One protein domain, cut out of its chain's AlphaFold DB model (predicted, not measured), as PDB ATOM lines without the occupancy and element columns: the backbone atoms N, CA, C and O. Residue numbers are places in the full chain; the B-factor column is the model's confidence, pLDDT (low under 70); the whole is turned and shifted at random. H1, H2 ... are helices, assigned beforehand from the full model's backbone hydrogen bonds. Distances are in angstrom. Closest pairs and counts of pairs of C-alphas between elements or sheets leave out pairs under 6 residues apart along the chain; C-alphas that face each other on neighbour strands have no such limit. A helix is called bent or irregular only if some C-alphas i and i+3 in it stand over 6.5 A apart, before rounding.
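This is residues 115 to 162 of the 188 residues of an uncharacterized protein of Tritrichomonas foetus (UniProt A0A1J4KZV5). What shape do the atoms make? The longer helix H2 and the helix H1 are the two arms of an open, flat V, which meet near their ends at a corner formed by residues 135 and 136. What is it built of? The printed part has 48 residues with two named helices, H1 then H2 along the chain, and no named strand; the class is all helix. How large is it? It is extended, with a radius of gyration of the C-alphas of 15.4 A, and its C-alphas span 39 by 34 by 7 A.

Where is the longest helix? H2 holds residues 137 to 162 and measures 38.6 A from first to last C-alpha. It begins at C-alpha 137 at (191.983, 180.397, 192.341) and ends at C-alpha 162 at (222.569, 179.376, 168.844). Where is the other helix? H1 holds residues 115 to 134, 29.2 A from first to last C-alpha, and begins at C-alpha 115 at (195.984, 152.171, 175.099).

How near do H2 and H1 come? They are apart, but only just: their closest C-alphas are 8.2 A from each other. What joins them? A tight link of 2 residues, Ala 135 and Ser 136, runs from H1 to H2. Which residues stand free? Residues 141 to 162 of H2 and 115 to 130 of H1 do, and so do residues 133 to 139, of which 137 to 139 belong to H2. What do the backbones show? In H1 and H2 every O i to N i+4 pair is within hydrogen-bond range, and neither helix is bent.

How far does the printed part reach? The two C-alphas farthest apart, those of Glu 133 and Gln 162, are 42.7 A from each other. Is there a cut? The printed part has no cut from residue 115 to residue 162. Where is the model's confidence low? The mean pLDDT of the printed part is 78.6, and residues 152 to 162 are under 70.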
ATOM      1  N   GLY A 115     196.886 151.961 173.976       88.81
ATOM      2  CA  GLY A 115     195.984 152.171 175.099       88.81
ATOM      3  C   GLY A 115     196.650 152.773 176.340       88.81
ATOM      4  O   GLY A 115     195.959 153.417 177.115       88.81
ATOM      5  N   HIS A 116     197.972 152.641 176.503       91.88
ATOM      6  CA  HIS A 116     198.685 153.316 177.595       91.88
ATOM      7  C   HIS A 116     198.674 154.846 177.434       91.88
ATOM      8  O   HIS A 116     198.666 155.554 178.435       91.88
ATOM      9  N   GLU A 117     198.622 155.361 176.197       91.44
ATOM     10  CA  GLU A 117     198.477 156.799 175.930       91.44
ATOM     11  C   GLU A 117     197.147 157.299 176.505       91.44
ATOM     12  O   GLU A 117     197.111 158.304 177.206       91.44
ATOM     13  N   VAL A 118     196.059 156.560 176.259       92.44
ATOM     14  CA  VAL A 118     194.715 156.893 176.756       92.44
ATOM     15  C   VAL A 118     194.694 156.931 178.281       92.44
ATOM     16  O   VAL A 118     194.224 157.910 178.857       92.44
ATOM     17  N   ASP A 119     195.233 155.894 178.926       91.31
ATOM     18  CA  ASP A 119     195.253 155.796 180.388       91.31
ATOM     19  C   ASP A 119     196.109 156.913 181.004       91.31
ATOM     20  O   ASP A 119     195.697 157.551 181.969       91.31
ATOM     21  N   SER A 120     197.270 157.212 180.410       91.88
ATOM     22  CA  SER A 120     198.135 158.308 180.856       91.88
ATOM     23  C   SER A 120     197.430 159.661 180.760       91.88
ATOM     24  O   SER A 120     197.489 160.443 181.706       91.88
ATOM     25  N   TYR A 121     196.741 159.939 179.648       91.56
ATOM     26  CA  TYR A 121     195.976 161.177 179.486       91.56
ATOM     27  C   TYR A 121     194.844 161.290 180.510       91.56
ATOM     28  O   TYR A 121     194.654 162.356 181.093       91.56
ATOM     29  N   PHE A 122     194.109 160.203 180.764       89.75
ATOM     30  CA  PHE A 122     193.061 160.190 181.786       89.75
ATOM     31  C   PHE A 122     193.619 160.407 183.193       89.75
ATOM     32  O   PHE A 122     193.042 161.178 183.951       89.75
ATOM     33  N   ASN A 123     194.754 159.792 183.530       89.62
ATOM     34  CA  ASN A 123     195.394 159.985 184.831       89.62
ATOM     35  C   ASN A 123     195.825 161.437 185.045       89.62
ATOM     36  O   ASN A 123     195.581 161.982 186.117       89.62
ATOM     37  N   VAL A 124     196.394 162.084 184.023       90.62
ATOM     38  CA  VAL A 124     196.731 163.513 184.087       90.62
ATOM     39  C   VAL A 124     195.472 164.356 184.311       90.62
ATOM     40  O   VAL A 124     195.467 165.226 185.175       90.62
ATOM     41  N   LEU A 125     194.380 164.079 183.592       88.94
ATOM     42  CA  LEU A 125     193.113 164.795 183.783       88.94
ATOM     43  C   LEU A 125     192.535 164.600 185.191       88.94
ATOM     44  O   LEU A 125     192.063 165.564 185.791       88.94
ATOM     45  N   LEU A 126     192.599 163.381 185.727       88.19
ATOM     46  CA  LEU A 126     192.148 163.077 187.085       88.19
ATOM     47  C   LEU A 126     192.995 163.806 188.131       88.19
ATOM     48  O   LEU A 126     192.440 164.427 189.032       88.19
ATOM     49  N   GLN A 127     194.319 163.807 187.975       88.38
ATOM     50  CA  GLN A 127     195.219 164.558 188.851       88.38
ATOM     51  C   GLN A 127     194.917 166.056 188.819       88.38
ATOM     52  O   GLN A 127     194.793 166.675 189.870       88.38
ATOM     53  N   ILE A 128     194.722 166.635 187.630       86.31
ATOM     54  CA  ILE A 128     194.332 168.044 187.495       86.31
ATOM     55  C   ILE A 128     193.005 168.304 188.215       86.31
ATOM     56  O   ILE A 128     192.900 169.280 188.951       86.31
ATOM     57  N   SER A 129     192.005 167.431 188.048       87.88
ATOM     58  CA  SER A 129     190.703 167.596 188.711       87.88
ATOM     59  C   SER A 129     190.803 167.554 190.236       87.88
ATOM     60  O   SER A 129     190.197 168.380 190.908       87.88
ATOM     61  N   GLN A 130     191.637 166.665 190.781       85.62
ATOM     62  CA  GLN A 130     191.872 166.563 192.221       85.62
ATOM     63  C   GLN A 130     192.636 167.778 192.752       85.62
ATOM     64  O   GLN A 130     192.346 168.275 193.835       85.62
ATOM     65  N   ASN A 131     193.600 168.287 191.987       82.62
ATOM     66  CA  ASN A 131     194.339 169.485 192.368       82.62
ATOM     67  C   ASN A 131     193.442 170.729 192.332       82.62
ATOM     68  O   ASN A 131     193.560 171.573 193.208       82.62
ATOM     69  N   LEU A 132     192.510 170.817 191.376       80.69
ATOM     70  CA  LEU A 132     191.525 171.903 191.294       80.69
ATOM     71  C   LEU A 132     190.575 171.939 192.496       80.69
ATOM     72  O   LEU A 132     190.195 173.022 192.925       80.69
ATOM     73  N   GLU A 133     190.188 170.785 193.039       79.19
ATOM     74  CA  GLU A 133     189.350 170.733 194.246       79.19
ATOM     75  C   GLU A 133     190.084 171.242 195.494       79.19
ATOM     76  O   GLU A 133     189.449 171.741 196.421       79.19
ATOM     77  N   ASN A 134     191.413 171.130 195.510       78.69
ATOM     78  CA  ASN A 134     192.245 171.452 196.668       78.69
ATOM     79  C   ASN A 134     192.981 172.795 196.555       78.69
ATOM     80  O   ASN A 134     193.531 173.252 197.553       78.69
ATOM     81  N   ALA A 135     193.007 173.410 195.371       79.06
ATOM     82  CA  ALA A 135     193.701 174.665 195.114       79.06
ATOM     83  C   ALA A 135     192.715 175.831 194.997       79.06
ATOM     84  O   ALA A 135     191.694 175.762 194.310       79.06
ATOM     85  N   SER A 136     193.050 176.940 195.646       79.69
ATOM     86  CA  SER A 136     192.355 178.209 195.460       79.69
ATOM     87  C   SER A 136     192.660 178.807 194.080       79.69
ATOM     88  O   SER A 136     193.682 178.524 193.450       79.69
ATOM     89  N   PHE A 137     191.771 179.678 193.599       78.81
ATOM     90  CA  PHE A 137     191.983 180.397 192.341       78.81
ATOM     91  C   PHE A 137     193.307 181.180 192.328       78.81
ATOM     92  O   PHE A 137     193.978 181.228 191.301       78.81
ATOM     93  N   GLU A 138     193.688 181.767 193.465       82.00
ATOM     94  CA  GLU A 138     194.922 182.546 193.608       82.00
ATOM     95  C   GLU A 138     196.170 181.672 193.440       82.00
ATOM     96  O   GLU A 138     197.059 182.029 192.670       82.00
ATOM     97  N   GLU A 139     196.192 180.478 194.039       80.19
ATOM     98  CA  GLU A 139     197.293 179.519 193.869       80.19
ATOM     99  C   GLU A 139     197.424 179.041 192.415       80.19
ATOM    100  O   GLU A 139     198.533 178.901 191.896       80.19
ATOM    101  N   LEU A 140     196.301 178.831 191.721       79.00
ATOM    102  CA  LEU A 140     196.297 178.443 190.307       79.00
ATOM    103  C   LEU A 140     196.780 179.581 189.396       79.00
ATOM    104  O   LEU A 140     197.491 179.334 188.419       79.00
ATOM    105  N   ALA A 141     196.419 180.827 189.711       81.69
ATOM    106  CA  ALA A 141     196.876 182.000 188.973       81.69
ATOM    107  C   ALA A 141     198.389 182.219 189.140       81.69
ATOM    108  O   ALA A 141     199.075 182.507 188.156       81.69
ATOM    109  N   GLU A 142     198.921 182.027 190.351       82.94
ATOM    110  CA  GLU A 142     200.365 182.079 190.608       82.94
ATOM    111  C   GLU A 142     201.121 180.951 189.899       82.94
ATOM    112  O   GLU A 142     202.150 181.207 189.270       82.94
ATOM    113  N   GLN A 143     200.611 179.715 189.931       80.12
ATOM    114  CA  GLN A 143     201.211 178.594 189.195       80.12
ATOM    115  C   GLN A 143     201.278 178.879 187.693       80.12
ATOM    116  O   GLN A 143     202.339 178.726 187.088       80.12
ATOM    117  N   TYR A 144     200.189 179.375 187.105       82.69
ATOM    118  CA  TYR A 144     200.159 179.734 185.690       82.69
ATOM    119  C   TYR A 144     201.140 180.869 185.345       82.69
ATOM    120  O   TYR A 144     201.850 180.797 184.339       82.69
ATOM    121  N   ALA A 145     201.231 181.903 186.189       83.94
ATOM    122  CA  ALA A 145     202.198 182.988 186.012       83.94
ATOM    123  C   ALA A 145     203.652 182.481 186.079       83.94
ATOM    124  O   ALA A 145     204.502 182.904 185.290       83.94
ATOM    125  N   ASN A 146     203.926 181.532 186.976       84.25
ATOM    126  CA  ASN A 146     205.236 180.899 187.109       84.25
ATOM    127  C   ASN A 146     205.578 180.009 185.901       84.25
ATOM    128  O   ASN A 146     206.707 180.060 185.410       84.25
ATOM    129  N   GLU A 147     204.625 179.238 185.373       83.75
ATOM    130  CA  GLU A 147     204.817 178.419 184.165       83.75
ATOM    131  C   GLU A 147     205.086 179.265 182.912       83.75
ATOM    132  O   GLU A 147     205.973 178.930 182.118       83.75
ATOM    133  N   LEU A 148     204.384 180.392 182.756       82.19
ATOM    134  CA  LEU A 148     204.625 181.358 181.678       82.19
ATOM    135  C   LEU A 148     206.032 181.953 181.749       82.19
ATOM    136  O   LEU A 148     206.748 181.966 180.747       82.19
ATOM    137  N   ASN A 149     206.450 182.402 182.935       78.31
ATOM    138  CA  ASN A 149     207.791 182.949 183.135       78.31
ATOM    139  C   ASN A 149     208.880 181.900 182.870       78.31
ATOM    140  O   ASN A 149     209.887 182.203 182.233       78.31
ATOM    141  N   ASN A 150     208.675 180.657 183.305       76.00
ATOM    142  CA  ASN A 150     209.624 179.572 183.057       76.00
ATOM    143  C   ASN A 150     209.714 179.201 181.570       76.00
ATOM    144  O   ASN A 150     210.818 178.965 181.077       76.00
ATOM    145  N   SER A 151     208.591 179.206 180.846       75.31
ATOM    146  CA  SER A 151     208.562 178.941 179.400       75.31
ATOM    147  C   SER A 151     209.285 180.041 178.609       75.31
ATOM    148  O   SER A 151     210.121 179.742 177.760       75.31
ATOM    149  N   LEU A 152     209.062 181.313 178.959       69.25
ATOM    150  CA  LEU A 152     209.760 182.456 178.351       69.25
ATOM    151  C   LEU A 152     211.274 182.429 178.620       69.25
ATOM    152  O   LEU A 152     212.078 182.805 177.767       69.25
ATOM    153  N   ASN A 153     211.692 181.972 179.800       66.94
ATOM    154  CA  ASN A 153     213.110 181.848 180.136       66.94
ATOM    155  C   ASN A 153     213.800 180.688 179.394       66.94
ATOM    156  O   ASN A 153     215.003 180.760 179.146       66.94
ATOM    157  N   GLN A 154     213.072 179.631 179.023       60.62
ATOM    158  CA  GLN A 154     213.612 178.543 178.201       60.62
ATOM    159  C   GLN A 154     213.848 178.988 176.750       60.62
ATOM    160  O   GLN A 154     214.932 178.741 176.226       60.62
ATOM    161  N   GLU A 155     212.913 179.725 176.143       60.59
ATOM    162  CA  GLU A 155     213.066 180.251 174.773       60.59
ATOM    163  C   GLU A 155     214.266 181.213 174.649       60.59
ATOM    164  O   GLU A 155     215.070 181.101 173.723       60.59
ATOM    165  N   ASN A 156     214.472 182.087 175.642       59.75
ATOM    166  CA  ASN A 156     215.617 183.009 175.667       59.75
ATOM    167  C   ASN A 156     216.979 182.299 175.828       59.75
ATOM    168  O   ASN A 156     218.006 182.790 175.350       59.75
ATOM    169  N   ASN A 157     217.015 181.142 176.493       58.84
ATOM    170  CA  ASN A 157     218.244 180.359 176.647       58.84
ATOM    171  C   ASN A 157     218.585 179.547 175.383       58.84
ATOM    172  O   ASN A 157     219.767 179.344 175.086       58.84
ATOM    173  N   GLU A 158     217.588 179.121 174.606       57.22
ATOM    174  CA  GLU A 158     217.806 178.442 173.322       57.22
ATOM    175  C   GLU A 158     218.313 179.401 172.228       57.22
ATOM    176  O   GLU A 158     219.205 179.028 171.457       57.22
ATOM    177  N   GLU A 159     217.846 180.655 172.200       55.09
ATOM    178  CA  GLU A 159     218.356 181.679 171.271       55.09
ATOM    179  C   GLU A 159     219.809 182.089 171.573       55.09
ATOM    180  O   GLU A 159     220.625 182.192 170.651       55.09
ATOM    181  N   ASN A 160     220.182 182.232 172.851       52.56
ATOM    182  CA  ASN A 160     221.571 182.522 173.232       52.56
ATOM    183  C   ASN A 160     222.524 181.354 172.915       52.56
ATOM    184  O   ASN A 160     223.648 181.577 172.466       52.56
ATOM    185  N   SER A 161     222.055 180.107 173.022       54.75
ATOM    186  CA  SER A 161     222.854 178.917 172.686       54.75
ATOM    187  C   SER A 161     223.153 178.785 171.179       54.75
ATOM    188  O   SER A 161     224.160 178.188 170.790       54.75
ATOM    189  N   GLN A 162     222.319 179.355 170.296       52.34
ATOM    190  CA  GLN A 162     222.569 179.376 168.844       52.34
ATOM    191  C   GLN A 162     223.511 180.501 168.386       52.34
ATOM    192  O   GLN A 162     224.109 180.389 167.307       52.34
TER     193      GLN A 162